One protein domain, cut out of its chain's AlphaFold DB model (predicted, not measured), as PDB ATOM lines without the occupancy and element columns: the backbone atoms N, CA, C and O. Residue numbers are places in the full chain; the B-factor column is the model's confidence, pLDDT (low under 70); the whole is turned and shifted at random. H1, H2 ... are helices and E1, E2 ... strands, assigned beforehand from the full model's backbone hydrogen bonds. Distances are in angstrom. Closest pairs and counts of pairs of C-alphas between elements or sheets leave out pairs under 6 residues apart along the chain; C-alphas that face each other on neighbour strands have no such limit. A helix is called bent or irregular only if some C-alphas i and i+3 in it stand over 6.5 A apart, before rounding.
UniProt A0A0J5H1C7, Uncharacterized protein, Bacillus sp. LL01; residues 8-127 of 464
ATOM      1  N   THR A   8     203.490 152.522 116.692       92.69
ATOM      2  CA  THR A   8     204.132 151.271 116.272       92.69
ATOM      3  C   THR A   8     204.427 150.379 117.475       92.69
ATOM      4  O   THR A   8     205.236 150.737 118.331       92.69
ATOM      5  N   ILE A   9     203.835 149.183 117.514       92.25
ATOM      6  CA  ILE A   9     204.027 148.196 118.586       92.25
ATOM      7  C   ILE A   9     204.601 146.897 118.024       92.25
ATOM      8  O   ILE A   9     204.074 146.322 117.081       92.25
ATOM      9  N   GLN A  10     205.641 146.366 118.659       89.06
ATOM     10  CA  GLN A  10     206.114 145.005 118.418       89.06
ATOM     11  C   GLN A  10     205.313 144.030 119.293       89.06
ATOM     12  O   GLN A  10     205.415 144.048 120.526       89.06
ATOM     13  N   HIS A  11     204.509 143.169 118.665       82.88
ATOM     14  CA  HIS A  11     203.673 142.181 119.346       82.88
ATOM     15  C   HIS A  11     203.704 140.834 118.615       82.88
ATOM     16  O   HIS A  11     203.523 140.768 117.407       82.88
ATOM     17  N   GLU A  12     203.976 139.745 119.343       74.62
ATOM     18  CA  GLU A  12     203.971 138.370 118.805       74.62
ATOM     19  C   GLU A  12     204.777 138.175 117.500       74.62
ATOM     20  O   GLU A  12     204.390 137.423 116.611       74.62
ATOM     21  N   LYS A  13     205.950 138.826 117.410       75.56
ATOM     22  CA  LYS A  13     206.859 138.830 116.239       75.56
ATOM     23  C   LYS A  13     206.319 139.561 115.000       75.56
ATOM     24  O   LYS A  13     206.911 139.441 113.930       75.56
ATOM     25  N   LYS A  14     205.235 140.323 115.140       83.31
ATOM     26  CA  LYS A  14     204.708 141.227 114.120       83.31
ATOM     27  C   LYS A  14     204.788 142.672 114.599       83.31
ATOM     28  O   LYS A  14     204.761 142.954 115.799       83.31
ATOM     29  N   GLN A  15     204.871 143.576 113.636       89.31
ATOM     30  CA  GLN A  15     204.728 145.002 113.865       89.31
ATOM     31  C   GLN A  15     203.251 145.360 113.690       89.31
ATOM     32  O   GLN A  15     202.693 145.160 112.616       89.31
ATOM     33  N   LEU A  16     202.626 145.834 114.761       92.12
ATOM     34  CA  LEU A  16     201.280 146.390 114.757       92.12
ATOM     35  C   LEU A  16     201.383 147.900 114.567       92.12
ATOM     36  O   LEU A  16     202.141 148.568 115.281       92.12
ATOM     37  N   LEU A  17     200.615 148.419 113.619       93.62
ATOM     38  CA  LEU A  17     200.446 149.843 113.372       93.62
ATOM     39  C   LEU A  17     199.053 150.217 113.859       93.62
ATOM     40  O   LEU A  17     198.065 149.649 113.400       93.62
ATOM     41  N   LEU A  18     198.994 151.102 114.852       94.75
ATOM     42  CA  LEU A  18     197.754 151.472 115.519       94.75
ATOM     43  C   LEU A  18     197.455 152.954 115.315       94.75
ATOM     44  O   LEU A  18     198.310 153.803 115.578       94.75
ATOM     45  N   LYS A  19     196.226 153.255 114.907       95.19
ATOM     46  CA  LYS A  19     195.679 154.604 114.791       95.19
ATOM     47  C   LYS A  19     194.896 154.940 116.064       95.19
ATOM     48  O   LYS A  19     193.885 154.290 116.334       95.19
ATOM     49  N   PRO A  20     195.367 155.887 116.892       95.25
ATOM     50  CA  PRO A  20     194.650 156.336 118.072       95.25
ATOM     51  C   PRO A  20     193.401 157.112 117.657       95.25
ATOM     52  O   PRO A  20     193.457 157.955 116.766       95.25
ATOM     53  N   ASP A  21     192.297 156.842 118.342       93.69
ATOM     54  CA  ASP A  21     191.002 157.469 118.084       93.69
ATOM     55  C   ASP A  21     190.570 158.342 119.266       93.69
ATOM     56  O   ASP A  21     190.271 159.524 119.107       93.69
ATOM     57  N   ASN A  22     190.651 157.797 120.485       95.00
ATOM     58  CA  ASN A  22     190.178 158.474 121.691       95.00
ATOM     59  C   ASN A  22     191.189 158.384 122.836       95.00
ATOM     60  O   ASN A  22     191.908 157.393 122.987       95.00
ATOM     61  N   VAL A  23     191.208 159.410 123.688       96.94
ATOM     62  CA  VAL A  23     191.968 159.416 124.942       96.94
ATOM     63  C   VAL A  23     191.031 159.713 126.104       96.94
ATOM     64  O   VAL A  23     190.302 160.701 126.098       96.94
ATOM     65  N   TYR A  24     191.079 158.863 127.126       97.44
ATOM     66  CA  TYR A  24     190.255 158.974 128.325       97.44
ATOM     67  C   TYR A  24     191.112 159.276 129.545       97.44
ATOM     68  O   TYR A  24     192.166 158.663 129.719       97.44
ATOM     69  N   LEU A  25     190.635 160.159 130.424       96.25
ATOM     70  CA  LEU A  25     191.261 160.490 131.704       96.25
ATOM     71  C   LEU A  25     190.293 160.209 132.860       96.25
ATOM     72  O   LEU A  25     189.188 160.750 132.902       96.25
ATOM     73  N   TYR A  26     190.707 159.378 133.820       95.44
ATOM     74  CA  TYR A  26     189.905 159.075 135.010       95.44
ATOM     75  C   TYR A  26     190.776 158.537 136.150       95.44
ATOM     76  O   TYR A  26     191.443 157.520 135.984       95.44
ATOM     77  N   GLN A  27     190.739 159.166 137.328       92.06
ATOM     78  CA  GLN A  27     191.406 158.670 138.551       92.06
ATOM     79  C   GLN A  27     192.895 158.329 138.368       92.06
ATOM     80  O   GLN A  27     193.373 157.271 138.780       92.06
ATOM     81  N   GLY A  28     193.625 159.201 137.676       93.31
ATOM     82  CA  GLY A  28     195.035 159.008 137.359       93.31
ATOM     83  C   GLY A  28     195.326 158.032 136.236       93.31
ATOM     84  O   GLY A  28     196.474 157.959 135.804       93.31
ATOM     85  N   PHE A  29     194.327 157.327 135.714       97.38
ATOM     86  CA  PHE A  29     194.484 156.562 134.490       97.38
ATOM     87  C   PHE A  29     194.343 157.458 133.270       97.38
ATOM     88  O   PHE A  29     193.420 158.269 133.192       97.38
ATOM     89  N   GLN A  30     195.217 157.229 132.293       97.69
ATOM     90  CA  GLN A  30     194.993 157.648 130.917       97.69
ATOM     91  C   GLN A  30     194.861 156.394 130.059       97.69
ATOM     92  O   GLN A  30     195.671 155.470 130.174       97.69
ATOM     93  N   VAL A  31     193.820 156.331 129.236       97.88
ATOM     94  CA  VAL A  31     193.559 155.187 128.359       97.88
ATOM     95  C   VAL A  31     193.451 155.691 126.933       97.88
ATOM     96  O   VAL A  31     192.593 156.517 126.649       97.88
ATOM     97  N   ILE A  32     194.320 155.198 126.055       97.75
ATOM     98  CA  ILE A  32     194.236 155.470 124.618       97.75
ATOM     99  C   ILE A  32     193.482 154.309 123.983       97.75
ATOM    100  O   ILE A  32     193.889 153.156 124.137       97.75
ATOM    101  N   GLU A  33     192.400 154.617 123.287       97.31
ATOM    102  CA  GLU A  33     191.719 153.709 122.373       97.31
ATOM    103  C   GLU A  33     192.327 153.871 120.983       97.31
ATOM    104  O   GLU A  33     192.454 154.988 120.481       97.31
ATOM    105  N   ALA A  34     192.746 152.763 120.384       96.38
ATOM    106  CA  ALA A  34     193.368 152.747 119.073       96.38
ATOM    107  C   ALA A  34     192.911 151.529 118.269       96.38
ATOM    108  O   ALA A  34     192.610 150.480 118.839       96.38
ATOM    109  N   PHE A  35     192.911 151.659 116.951       95.25
ATOM    110  CA  PHE A  35     192.527 150.607 116.015       95.25
ATOM    111  C   PHE A  35     193.704 150.220 115.126       95.25
ATOM    112  O   PHE A  35     194.627 151.008 114.943       95.25
ATOM    113  N   ASP A  36     193.696 149.005 114.594       92.50
ATOM    114  CA  ASP A  36     194.584 148.617 113.497       92.50
ATOM    115  C   ASP A  36     194.249 149.373 112.196       92.50
ATOM    116  O   ASP A  36     193.241 150.074 112.105       92.50
ATOM    117  N   GLU A  37     195.103 149.245 111.176       87.50
ATOM    118  CA  GLU A  37     194.929 149.948 109.893       87.50
ATOM    119  C   GLU A  37     193.590 149.636 109.207       87.50
ATOM    120  O   GLU A  37     192.989 150.529 108.610       87.50
ATOM    121  N   ASP A  38     193.102 148.400 109.351       87.00
ATOM    122  CA  ASP A  38     191.844 147.932 108.764       87.00
ATOM    123  C   ASP A  38     190.612 148.229 109.648       87.00
ATOM    124  O   ASP A  38     189.488 147.883 109.278       87.00
ATOM    125  N   HIS A  39     190.795 148.856 110.819       86.88
ATOM    126  CA  HIS A  39     189.747 149.106 111.821       86.88
ATOM    127  C   HIS A  39     188.965 147.845 112.251       86.88
ATOM    128  O   HIS A  39     187.779 147.905 112.590       86.88
ATOM    129  N   THR A  40     189.620 146.684 112.254       88.00
ATOM    130  CA  THR A  40     189.016 145.399 112.630       88.00
ATOM    131  C   THR A  40     189.184 145.076 114.109       88.00
ATOM    132  O   THR A  40     188.302 144.459 114.717       88.00
ATOM    133  N   GLU A  41     190.292 145.508 114.710       93.12
ATOM    134  CA  GLU A  41     190.651 145.194 116.085       93.12
ATOM    135  C   GLU A  41     190.862 146.462 116.914       93.12
ATOM    136  O   GLU A  41     191.604 147.370 116.549       93.12
ATOM    137  N   CYS A  42     190.234 146.494 118.090       95.06
ATOM    138  CA  CYS A  42     190.391 147.576 119.054       95.06
ATOM    139  C   CYS A  42     191.467 147.228 120.083       95.06
ATOM    140  O   CYS A  42     191.449 146.161 120.705       95.06
ATOM    141  N   TYR A  43     192.356 148.178 120.329       96.06
ATOM    142  CA  TYR A  43     193.427 148.111 121.304       96.06
ATOM    143  C   TYR A  43     193.271 149.236 122.325       96.06
ATOM    144  O   TYR A  43     193.063 150.391 121.970       96.06
ATOM    145  N   TYR A  44     193.435 148.905 123.606       97.25
ATOM    146  CA  TYR A  44     193.534 149.900 124.672       97.25
ATOM    147  C   TYR A  44     194.946 149.924 125.237       97.25
ATOM    148  O   TYR A  44     195.450 148.889 125.687       97.25
ATOM    149  N   LEU A  45     195.573 151.098 125.241       97.62
ATOM    150  CA  LEU A  45     196.855 151.352 125.893       97.62
ATOM    151  C   LEU A  45     196.599 152.053 127.226       97.62
ATOM    152  O   LEU A  45     195.889 153.051 127.292       97.62
ATOM    153  N   PHE A  46     197.195 151.526 128.288       97.88
ATOM    154  CA  PHE A  46     196.961 151.943 129.664       97.88
ATOM    155  C   PHE A  46     198.158 152.699 130.218       97.88
ATOM    156  O   PHE A  46     199.294 152.222 130.157       97.88
ATOM    157  N   PHE A  47     197.877 153.830 130.845       97.88
ATOM    158  CA  PHE A  47     198.830 154.653 131.571       97.88
ATOM    159  C   PHE A  47     198.277 154.926 132.965       97.88
ATOM    160  O   PHE A  47     197.063 154.941 133.173       97.88
ATOM    161  N   TYR A  48     199.171 155.140 133.924       97.44
ATOM    162  CA  TYR A  48     198.806 155.614 135.253       97.44
ATOM    163  C   TYR A  48     199.779 156.698 135.691       97.44
ATOM    164  O   TYR A  48     200.993 156.469 135.701       97.44
ATOM    165  N   LYS A  49     199.244 157.873 136.037       95.62
ATOM    166  CA  LYS A  49     200.000 159.100 136.311       95.62
ATOM    167  C   LYS A  49     201.034 159.342 135.208       95.62
ATOM    168  O   LYS A  49     202.237 159.300 135.467       95.62
ATOM    169  N   THR A  50     200.535 159.406 133.967       94.88
ATOM    170  CA  THR A  50     201.274 159.598 132.700       94.88
ATOM    171  C   THR A  50     202.365 158.567 132.381       94.88
ATOM    172  O   THR A  50     203.031 158.673 131.353       94.88
ATOM    173  N   SER A  51     202.521 157.524 133.202       95.38
ATOM    174  CA  SER A  51     203.478 156.436 132.985       95.38
ATOM    175  C   SER A  51     202.824 155.265 132.256       95.38
ATOM    176  O   SER A  51     201.830 154.715 132.732       95.38
ATOM    177  N   TYR A  52     203.421 154.822 131.150       96.88
ATOM    178  CA  TYR A  52     202.935 153.677 130.380       96.88
ATOM    179  C   TYR A  52     202.984 152.364 131.178       96.88
ATOM    180  O   TYR A  52     204.009 151.995 131.768       96.88
ATOM    181  N   LEU A  53     201.866 151.635 131.166       96.69
ATOM    182  CA  LEU A  53     201.715 150.329 131.804       96.69
ATOM    183  C   LEU A  53     201.831 149.199 130.776       96.69
ATOM    184  O   LEU A  53     202.782 148.417 130.826       96.69
ATOM    185  N   THR A  54     200.848 149.082 129.879       96.56
ATOM    186  CA  THR A  54     200.769 148.053 128.827       96.56
ATOM    187  C   THR A  54     199.634 148.357 127.845       96.56
ATOM    188  O   THR A  54     198.895 149.315 128.050       96.56
ATOM    189  N   GLY A  55     199.456 147.519 126.823       95.81
ATOM    190  CA  GLY A  55     198.291 147.530 125.943       95.81
ATOM    191  C   GLY A  55     197.631 146.155 125.810       95.81
ATOM    192  O   GLY A  55     198.240 145.121 126.109       95.81
ATOM    193  N   LYS A  56     196.356 146.143 125.413       94.88
ATOM    194  CA  LYS A  56     195.558 144.927 125.198       94.88
ATOM    195  C   LYS A  56     194.625 145.073 124.002       94.88
ATOM    196  O   LYS A  56     193.915 146.067 123.921       94.88
ATOM    197  N   CYS A  57     194.594 144.045 123.151       93.88
ATOM    198  CA  CYS A  57     193.507 143.839 122.197       93.88
ATOM    199  C   CYS A  57     192.227 143.472 122.962       93.88
ATOM    200  O   CYS A  57     192.252 142.619 123.863       93.88
ATOM    201  N   THR A  58     191.120 144.121 122.614       91.62
ATOM    202  CA  THR A  58     189.872 144.069 123.369       91.62
ATOM    203  C   THR A  58     188.687 143.944 122.437       91.62
ATOM    204  O   THR A  58     188.204 144.910 121.866       91.62
ATOM    205  N   THR A  59     188.150 142.730 122.357       87.19
ATOM    206  CA  THR A  59     186.949 142.439 121.562       87.19
ATOM    207  C   THR A  59     185.653 142.688 122.330       87.19
ATOM    208  O   THR A  59     184.604 142.914 121.732       87.19
ATOM    209  N   LYS A  60     185.684 142.594 123.669       88.25
ATOM    210  CA  LYS A  60     184.510 142.766 124.539       88.25
ATOM    211  C   LYS A  60     184.895 143.398 125.870       88.25
ATOM    212  O   LYS A  60     185.810 142.930 126.548       88.25
ATOM    213  N   ILE A  61     184.112 144.385 126.298       89.94
ATOM    214  CA  ILE A  61     184.270 145.059 127.589       89.94
ATOM    215  C   ILE A  61     183.226 144.528 128.573       89.94
ATOM    216  O   ILE A  61     182.034 144.434 128.272       89.94
ATOM    217  N   LYS A  62     183.660 144.152 129.779       90.62
ATOM    218  CA  LYS A  62     182.742 143.692 130.831       90.62
ATOM    219  C   LYS A  62     181.980 144.898 131.400       90.62
ATOM    220  O   LYS A  62     182.603 145.799 131.929       90.62
ATOM    221  N   ARG A  63     180.642 144.873 131.423       83.44
ATOM    222  CA  ARG A  63     179.760 145.993 131.864       83.44
ATOM    223  C   ARG A  63     179.992 146.565 133.280       83.44
ATOM    224  O   ARG A  63     179.354 147.534 133.659       83.44
ATOM    225  N   LYS A  64     180.822 145.918 134.099       86.38
ATOM    226  CA  LYS A  64     181.186 146.336 135.466       86.38
ATOM    227  C   LYS A  64     182.686 146.138 135.681       86.38
ATOM    228  O   LYS A  64     183.082 145.527 136.679       86.38
ATOM    229  N   SER A  65     183.471 146.452 134.655       92.31
ATOM    230  CA  SER A  65     184.922 146.552 134.752       92.31
ATOM    231  C   SER A  65     185.339 147.981 135.020       92.31
ATOM    232  O   SER A  65     184.614 148.914 134.674       92.31
ATOM    233  N   GLN A  66     186.537 148.151 135.567       93.00
ATOM    234  CA  GLN A  66     187.107 149.483 135.725       93.00
ATOM    235  C   GLN A  66     187.301 150.159 134.360       93.00
ATOM    236  O   GLN A  66     186.995 151.337 134.230       93.00
ATOM    237  N   LEU A  67     187.701 149.412 133.320       95.44
ATOM    238  CA  LEU A  67     187.766 149.943 131.952       95.44
ATOM    239  C   LEU A  67     186.404 150.492 131.498       95.44
ATOM    240  O   LEU A  67     186.340 151.608 131.005       95.44
ATOM    241  N   SER A  68     185.311 149.752 131.722       95.00
ATOM    242  CA  SER A  68     183.964 150.239 131.391       95.00
ATOM    243  C   SER A  68     183.629 151.540 132.123       95.00
ATOM    244  O   SER A  68     183.002 152.409 131.531       95.00
ATOM    245  N   SER A  69     184.039 151.680 133.389       93.50
ATOM    246  CA  SER A  69     183.835 152.912 134.159       93.50
ATOM    247  C   SER A  69     184.631 154.085 133.588       93.50
ATOM    248  O   SER A  69     184.075 155.170 133.472       93.50
ATOM    249  N   ILE A  70     185.894 153.876 133.195       95.62
ATOM    250  CA  ILE A  70     186.722 154.925 132.575       95.62
ATOM    251  C   ILE A  70     186.093 155.412 131.272       95.62
ATOM    252  O   ILE A  70     185.976 156.612 131.073       95.62
ATOM    253  N   LEU A  71     185.650 154.500 130.407       95.12
ATOM    254  CA  LEU A  71     185.073 154.883 129.115       95.12
ATOM    255  C   LEU A  71     183.726 155.611 129.254       95.12
ATOM    256  O   LEU A  71     183.358 156.381 128.377       95.12
ATOM    257  N   GLN A  72     182.981 155.361 130.336       92.94
ATOM    258  CA  GLN A  72     181.655 155.955 130.558       92.94
ATOM    259  C   GLN A  72     181.685 157.242 131.385       92.94
ATOM    260  O   GLN A  72     180.841 158.107 131.181       92.94
ATOM    261  N   LYS A  73     182.594 157.335 132.359       91.50
ATOM    262  CA  LYS A  73     182.657 158.439 133.330       91.50
ATOM    263  C   LYS A  73     183.928 159.280 133.226       91.50
ATOM    264  O   LYS A  73     184.030 160.309 133.887       91.50
ATOM    265  N   GLY A  74     184.930 158.800 132.498       94.12
ATOM    266  CA  GLY A  74     186.168 159.529 132.275       94.12
ATOM    267  C   GLY A  74     185.948 160.749 131.400       94.12
ATOM    268  O   GLY A  74     185.021 160.798 130.593       94.12
ATOM    269  N   ILE A  75     186.838 161.724 131.546       95.62
ATOM    270  CA  ILE A  75     186.925 162.828 130.598       95.62
ATOM    271  C   ILE A  75     187.391 162.247 129.269       95.62
ATOM    272  O   ILE A  75     188.391 161.527 129.227       95.62
ATOM    273  N   HIS A  76     186.661 162.564 128.208       94.94
ATOM    274  CA  HIS A  76     186.929 162.111 126.851       94.94
ATOM    275  C   HIS A  76     187.562 163.236 126.028       94.94
ATOM    276  O   HIS A  76     187.106 164.380 126.067       94.94
ATOM    277  N   PHE A  77     188.611 162.890 125.290       95.38
ATOM    278  CA  PHE A  77     189.264 163.745 124.310       95.38
ATOM    279  C   PHE A  77     189.435 162.998 122.987       95.38
ATOM    280  O   PHE A  77     189.700 161.793 122.979       95.38
ATOM    281  N   SER A  78     189.331 163.728 121.877       92.94
ATOM    282  CA  SER A  78     189.643 163.212 120.544       92.94
ATOM    283  C   SER A  78     191.149 163.000 120.356       92.94
ATOM    284  O   SER A  78     191.977 163.520 121.112       92.94
ATOM    285  N   SER A  79     191.512 162.234 119.327       88.81
ATOM    286  CA  SER A  79     192.898 161.886 118.985       88.81
ATOM    287  C   SER A  79     193.814 163.078 118.700       88.81
ATOM    288  O   SER A  79     195.029 162.946 118.793       88.81
ATOM    289  N   ASP A  80     193.278 164.257 118.406       90.00
ATOM    290  CA  ASP A  80     194.069 165.465 118.177       90.00
ATOM    291  C   ASP A  80     194.307 166.312 119.438       90.00
ATOM    292  O   ASP A  80     194.933 167.372 119.374       90.00
ATOM    293  N   HIS A  81     193.865 165.839 120.607       93.19
ATOM    294  CA  HIS A  81     194.197 166.475 121.875       93.19
ATOM    295  C   HIS A  81     195.702 166.317 122.203       93.19
ATOM    296  O   HIS A  81     196.212 165.191 122.198       93.19
ATOM    297  N   PRO A  82     196.423 167.381 122.626       91.31
ATOM    298  CA  PRO A  82     197.871 167.329 122.903       91.31
ATOM    299  C   PRO A  82     198.322 166.299 123.952       91.31
ATOM    300  O   PRO A  82     199.470 165.856 123.942       91.31
ATOM    301  N   LEU A  83     197.423 165.889 124.854       93.12
ATOM    302  CA  LEU A  83     197.639 164.764 125.781       93.12
ATOM    303  C   LEU A  83     198.095 163.495 125.056       93.12
ATOM    304  O   LEU A  83     198.963 162.805 125.582       93.12
ATOM    305  N   LEU A  84     197.542 163.188 123.876       94.31
ATOM    306  CA  LEU A  84     197.969 162.022 123.112       94.31
ATOM    307  C   LEU A  84     199.461 162.126 122.795       94.31
ATOM    308  O   LEU A  84     200.239 161.260 123.194       94.31
ATOM    309  N   THR A  85     199.868 163.215 122.140       91.88
ATOM    310  CA  THR A  85     201.266 163.468 121.785       91.88
ATOM    311  C   THR A  85     202.160 163.407 123.018       91.88
ATOM    312  O   THR A  85     203.176 162.720 122.985       91.88
ATOM    313  N   TYR A  86     201.756 164.031 124.127       91.94
ATOM    314  CA  TYR A  86     202.500 163.994 125.387       91.94
ATOM    315  C   TYR A  86     202.719 162.562 125.897       91.94
ATOM    316  O   TYR A  86     203.848 162.180 126.210       91.94
ATOM    317  N   LEU A  87     201.661 161.743 125.954       94.44
ATOM    318  CA  LEU A  87     201.753 160.355 126.415       94.44
ATOM    319  C   LEU A  87     202.669 159.520 125.518       94.44
ATOM    320  O   LEU A  87     203.424 158.697 126.038       94.44
ATOM    321  N   LEU A  88     202.625 159.736 124.202       93.38
ATOM    322  CA  LEU A  88     203.430 158.989 123.238       93.38
ATOM    323  C   LEU A  88     204.909 159.406 123.242       93.38
ATOM    324  O   LEU A  88     205.774 158.542 123.137       93.38
ATOM    325  N   THR A  89     205.221 160.695 123.394       90.69
ATOM    326  CA  THR A  89     206.606 161.203 123.357       90.69
ATOM    327  C   THR A  89     207.359 160.976 124.667       90.69
ATOM    328  O   THR A  89     208.562 160.716 124.652       90.69
ATOM    329  N   HIS A  90     206.660 161.015 125.805       90.62
ATOM    330  CA  HIS A  90     207.270 160.868 127.131       90.62
ATOM    331  C   HIS A  90     207.358 159.411 127.604       90.62
ATOM    332  O   HIS A  90     207.881 159.136 128.686       90.62
ATOM    333  N   ASN A  91     206.869 158.454 126.810       93.06
ATOM    334  CA  ASN A  91     206.891 157.040 127.159       93.06
ATOM    335  C   ASN A  91     207.512 156.184 126.055       93.06
ATOM    336  O   ASN A  91     207.319 156.399 124.865       93.06
ATOM    337  N   ARG A  92     208.212 155.121 126.463       89.62
ATOM    338  CA  ARG A  92     208.725 154.105 125.536       89.62
ATOM    339  C   ARG A  92     207.660 153.050 125.274       89.62
ATOM    340  O   ARG A  92     207.568 152.055 125.995       89.62
ATOM    341  N   ILE A  93     206.863 153.274 124.239       90.44
ATOM    342  CA  ILE A  93     205.742 152.412 123.863       90.44
ATOM    343  C   ILE A  93     206.158 151.560 122.657       90.44
ATOM    344  O   ILE A  93     205.813 151.855 121.523       90.44
ATOM    345  N   HIS A  94     206.952 150.514 122.898       88.44
ATOM    346  CA  HIS A  94     207.444 149.632 121.824       88.44
ATOM    347  C   HIS A  94     206.839 148.231 121.860       88.44
ATOM    348  O   HIS A  94     206.926 147.497 120.884       88.44
ATOM    349  N   THR A  95     206.273 147.823 122.994       93.00
ATOM    350  CA  THR A  95     205.722 146.477 123.203       93.00
ATOM    351  C   THR A  95     204.509 146.548 124.125       93.00
ATOM    352  O   THR A  95     204.268 147.570 124.777       93.00
ATOM    353  N   PHE A  96     203.773 145.441 124.223       94.38
ATOM    354  CA  PHE A  96     202.785 145.206 125.276       94.38
ATOM    355  C   PHE A  96     203.393 144.325 126.377       94.38
ATOM    356  O   PHE A  96     203.409 143.097 126.234       94.38
ATOM    357  N   PRO A  97     203.908 144.909 127.482       92.50
ATOM    358  CA  PRO A  97     204.384 144.142 128.624       92.50
ATOM    359  C   PRO A  97     203.343 143.134 129.111       92.50
ATOM    360  O   PRO A  97     202.169 143.464 129.308       92.50
ATOM    361  N   ALA A  98     203.782 141.901 129.356       92.31
ATOM    362  CA  ALA A  98     202.936 140.892 129.975       92.31
ATOM    363  C   ALA A  98     202.517 141.324 131.395       92.31
ATOM    364  O   ALA A  98     203.252 142.018 132.098       92.31
ATOM    365  N   LEU A  99     201.337 140.879 131.837       91.69
ATOM    366  CA  LEU A  99     200.752 141.334 133.105       91.69
ATOM    367  C   LEU A  99     201.572 140.910 134.333       91.69
ATOM    368  O   LEU A  99     201.660 141.673 135.285       91.69
ATOM    369  N   THR A 100     202.205 139.734 134.311       91.12
ATOM    370  CA  THR A 100     203.025 139.243 135.432       91.12
ATOM    371  C   THR A 100     204.253 140.128 135.711       91.12
ATOM    372  O   THR A 100     204.340 140.656 136.817       91.12
ATOM    373  N   PRO A 101     205.170 140.379 134.750       93.12
ATOM    374  CA  PRO A 101     206.313 141.266 134.997       93.12
ATOM    375  C   PRO A 101     205.895 142.728 135.211       93.12
ATOM    376  O   PRO A 101     206.554 143.468 135.942       93.12
ATOM    377  N   LEU A 102     204.784 143.162 134.601       94.00
ATOM    378  CA  LEU A 102     204.204 144.473 134.884       94.00
ATOM    379  C   LEU A 102     203.775 144.583 136.353       94.00
ATOM    380  O   LEU A 102     204.051 145.595 136.994       94.00
ATOM    381  N   TRP A 103     203.134 143.546 136.892       94.25
ATOM    382  CA  TRP A 103     202.681 143.522 138.278       94.25
ATOM    383  C   TRP A 103     203.844 143.645 139.268       94.25
ATOM    384  O   TRP A 103     203.787 144.472 140.175       94.25
ATOM    385  N   GLU A 104     204.945 142.926 139.040       93.69
ATOM    386  CA  GLU A 104     206.154 143.044 139.868       93.69
ATOM    387  C   GLU A 104     206.733 144.465 139.860       93.69
ATOM    388  O   GLU A 104     207.158 144.981 140.895       93.69
ATOM    389  N   ARG A 105     206.736 145.131 138.698       95.00
ATOM    390  CA  ARG A 105     207.152 146.538 138.591       95.00
ATOM    391  C   ARG A 105     206.221 147.471 139.362       95.00
ATOM    392  O   ARG A 105     206.706 148.381 140.028       95.00
ATOM    393  N   ILE A 106     204.908 147.259 139.264       95.75
ATOM    394  CA  ILE A 106     203.905 148.072 139.963       95.75
ATOM    395  C   ILE A 106     204.108 147.967 141.476       95.75
ATOM    396  O   ILE A 106     204.201 148.995 142.137       95.75
ATOM    397  N   GLN A 107     204.264 146.753 142.010       94.50
ATOM    398  CA  GLN A 107     204.474 146.529 143.445       94.50
ATOM    399  C   GLN A 107     205.776 147.150 143.977       94.50
ATOM    400  O   GLN A 107     205.850 147.485 145.154       94.50
ATOM    401  N   LYS A 108     206.803 147.301 143.131       95.06
ATOM    402  CA  LYS A 108     208.063 147.969 143.501       95.06
ATOM    403  C   LYS A 108     207.957 149.495 143.486       95.06
ATOM    404  O   LYS A 108     208.663 150.149 144.246       95.06
ATOM    405  N   LYS A 109     207.141 150.057 142.588       95.81
ATOM    406  CA  LYS A 109     207.043 151.510 142.367       95.81
ATOM    407  C   LYS A 109     205.962 152.175 143.222       95.81
ATOM    408  O   LYS A 109     206.145 153.318 143.625       95.81
ATOM    409  N   TYR A 110     204.847 151.493 143.462       95.94
ATOM    410  CA  TYR A 110     203.655 152.067 144.084       95.94
ATOM    411  C   TYR A 110     203.349 151.408 145.428       95.94
ATOM    412  O   TYR A 110     203.682 150.247 145.665       95.94
ATOM    413  N   THR A 111     202.668 152.149 146.304       95.38
ATOM    414  CA  THR A 111     202.194 151.605 147.586       95.38
ATOM    415  C   THR A 111     201.194 150.463 147.359       95.38
ATOM    416  O   THR A 111     200.519 150.448 146.329       95.38
ATOM    417  N   PRO A 112     201.015 149.526 148.307       96.25
ATOM    418  CA  PRO A 112     199.990 148.483 148.200       96.25
ATOM    419  C   PRO A 112     198.576 149.006 147.890       96.25
ATOM    420  O   PRO A 112     197.829 148.354 147.156       96.25
ATOM    421  N   LEU A 113     198.214 150.189 148.401       95.00
ATOM    422  CA  LEU A 113     196.942 150.850 148.102       95.00
ATOM    423  C   LEU A 113     196.863 151.306 146.636       95.00
ATOM    424  O   LEU A 113     195.947 150.900 145.924       95.00
ATOM    425  N   GLU A 114     197.848 152.060 146.147       95.94
ATOM    426  CA  GLU A 114     197.895 152.477 144.736       95.94
ATOM    427  C   GLU A 114     198.035 151.291 143.776       95.94
ATOM    428  O   GLU A 114     197.361 151.238 142.752       95.94
ATOM    429  N   ALA A 115     198.858 150.297 144.111       97.12
ATOM    430  CA  ALA A 115     199.003 149.072 143.333       97.12
ATOM    431  C   ALA A 115     197.665 148.324 143.219       97.12
ATOM    432  O   ALA A 115     197.352 147.784 142.157       97.12
ATOM    433  N   SER A 116     196.853 148.329 144.282       96.19
ATOM    434  CA  SER A 116     195.498 147.770 144.261       96.19
ATOM    435  C   SER A 116     194.584 148.531 143.302       96.19
ATOM    436  O   SER A 116     193.850 147.886 142.558       96.19
ATOM    437  N   VAL A 117     194.663 149.868 143.272       95.75
ATOM    438  CA  VAL A 117     193.941 150.707 142.299       95.75
ATOM    439  C   VAL A 117     194.377 150.378 140.875       95.75
ATOM    440  O   VAL A 117     193.536 150.072 140.039       95.75
ATOM    441  N   ILE A 118     195.683 150.345 140.597       96.88
ATOM    442  CA  ILE A 118     196.208 150.020 139.262       96.88
ATOM    443  C   ILE A 118     195.752 148.628 138.817       96.88
ATOM    444  O   ILE A 118     195.398 148.436 137.658       96.88
ATOM    445  N   LEU A 119     195.717 147.644 139.718       95.62
ATOM    446  CA  LEU A 119     195.343 146.275 139.372       95.62
ATOM    447  C   LEU A 119     193.894 146.149 138.876       95.62
ATOM    448  O   LEU A 119     193.613 145.271 138.054       95.62
ATOM    449  N   THR A 120     192.967 146.992 139.350       94.81
ATOM    450  CA  THR A 120     191.548 146.873 138.974       94.81
ATOM    451  C   THR A 120     191.287 147.209 137.513       94.81
ATOM    452  O   THR A 120     190.339 146.657 136.961       94.81
ATOM    453  N   ILE A 121     192.147 147.992 136.844       94.88
ATOM    454  CA  ILE A 121     191.996 148.272 135.404       94.88
ATOM    455  C   ILE A 121     192.032 147.002 134.547       94.88
ATOM    456  O   ILE A 121     191.450 146.940 133.463       94.88
ATOM    457  N   PHE A 122     192.675 145.948 135.058       94.12
ATOM    458  CA  PHE A 122     192.837 144.681 134.360       94.12
ATOM    459  C   PHE A 122     191.723 143.668 134.643       94.12
ATOM    460  O   PHE A 122     191.817 142.519 134.206       94.12
ATOM    461  N   ASP A 123     190.641 144.044 135.323       92.94
ATOM    462  CA  ASP A 123     189.528 143.138 135.630       92.94
ATOM    463  C   ASP A 123     188.696 142.721 134.394       92.94
ATOM    464  O   ASP A 123     188.006 141.690 134.413       92.94
ATOM    465  N   SER A 124     188.841 143.431 133.272       91.56
ATOM    466  CA  SER A 124     188.422 142.973 131.938       91.56
ATOM    467  C   SER A 124     189.245 141.773 131.445       91.56
ATOM    468  O   SER A 124     188.681 140.854 130.855       91.56
ATOM    469  N   TYR A 125     190.538 141.706 131.773       91.88
ATOM    470  CA  TYR A 125     191.504 140.741 131.216       91.88
ATOM    471  C   TYR A 125     191.919 139.636 132.196       91.88
ATOM    472  O   TYR A 125     192.538 138.647 131.810       91.88
ATOM    473  N   MET A 126     191.571 139.782 133.472       90.94
ATOM    474  CA  MET A 126     191.884 138.834 134.536       90.94
ATOM    475  C   MET A 126     190.622 138.361 135.264       90.94
ATOM    476  O   MET A 126     189.550 138.966 135.193       90.94
ATOM    477  N   LYS A 127     190.737 137.234 135.977       91.50
ATOM    478  CA  LYS A 127     189.668 136.750 136.862       91.50
ATOM    479  C   LYS A 127     189.575 137.661 138.088       91.50
ATOM    480  O   LYS A 127     190.579 137.849 138.773       91.50
TER     481      LYS A 127
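AT A GLANCE: This is residues 8 to 127 of the 464 residues of an uncharacterized protein of Bacillus sp. LL01 (UniProt A0A0J5H1C7). A strongly twisted antiparallel sheet of six strands runs through the middle, with the short helix H1 packed on one face, the short helix H2 on the opposite face, and a helical hairpin of H3 and H4 at one end, where it only grazes the sheet. Strands E1 to E5 follow one another as a row of hairpins, E6 adds on beside the later part of E2, and E2 bends by 73 degrees at residue 21, turning its first part and E1 away from the rest. The printed part has 120 residues, with six named strands and four named helices in the order E1 E2 E3 E4 E5 H1 E6 H2 H3 H4, and its class is mixed, helices and strands. The sheet is branched at E2, which has three neighbours. The whole is compact and rounded, with a radius of gyration of the C-alphas of 13.6 A and spans of 39 by 33 by 29 A.

IN THESE COORDINATES: The longest strand, E2, holds residues 14 to 26 and measures 31.2 A from first to last C-alpha. E1, residues 8 to 11, comes before it and starts at C-alpha 8, (204.132, 151.271, 116.272). E3 holds residues 29 to 36 over 22.4 A, E4 residues 42 to 48 over 19.9 A and E5 residues 51 to 57 over 19.4 A. H1, residues 66 to 73, starts at C-alpha 66, (187.107, 149.483, 135.725). E6 holds residues 75 to 78 and H2 residues 82 to 89. H3 holds residues 99 to 109 over 15.1 A. The longest helix, H4, holds residues 112 to 124 over 20.7 A and ends at C-alpha 124, (188.422, 142.973, 131.938). H4 is irregular, with C-alphas 121 and 124 7.3 A apart.

HOW THE PARTS SIT: E1 to E5 form a meander, each strand the antiparallel neighbour of the one before. The pairing of E2 is staggered: E1 beside residues 14 to 17 and E6 beside residues 22 to 25 lie on one side of it, and E3 lies on the other side. In the hairpin of E1 and E2, N 9 and O 16 are 2.9 A apart, within hydrogen-bond range. Also within range are N 24 and O 31 of E2 and E3 at 2.8 A, and N 23 and O 77 of the antiparallel pair E2 and E6 at 2.9 A. E3 and E4 have N 32 and O 45 at 2.9 A, and E4 and E5 have N 46 and O 54 at 2.8 A. E1, E5 and E6 are edge strands. H1 is on the sheet at a height of 8.8 A, over E2 and, only just, over E3, on which 3 of its C-alphas fall. It runs slantwise to the strands, at 51 degrees to E2 on the local plane, and the closest C-alphas of H1 and E2 are those of Ile 70 and Tyr 26, 5.8 A apart. H2 is on the opposite face at a height of 8.3 A, over E3, and runs across the strands at 80 degrees to E3 on the local plane. Its closest C-alpha to E2 is that of Leu 84, 6.8 A from that of Val 23. H3 only grazes the sheet, with the C-alphas of Leu 102 and Leu 53 of E5 closest at 7.1 A. H4 also only grazes it, with those of Ile 118 and Tyr 48 of E4 closest at 7.4 A. H3 and H4 form a helical hairpin and touch at a shallow tilt of 21 degrees, opposite ways; H4 touches H3 with residues 115 to 119 alone, and the closest C-alphas are those of Ile 106 and Ala 115, 6.0 A apart. H4 touches H1 with residues 120 to 124, about perpendicular at 84 degrees, and the closest C-alphas are those of Gln 66 and Ile 121, 5.0 A apart. H2 is apart from H1, H3 and H4. Each O i to N i+4 pair is within hydrogen-bond range in H1, H2 and H3, and 5 of 9 are in H4.

THE WHOLE: The two C-alphas farthest apart are those of Asp 38 and Thr 111, at 40.3 A. The printed part has no cut. No link is long: those from E5 to H1 and from H2 to H3 are short, and the others are tight. The mean pLDDT of the printed part is 93.1, and no printed residue is under 70.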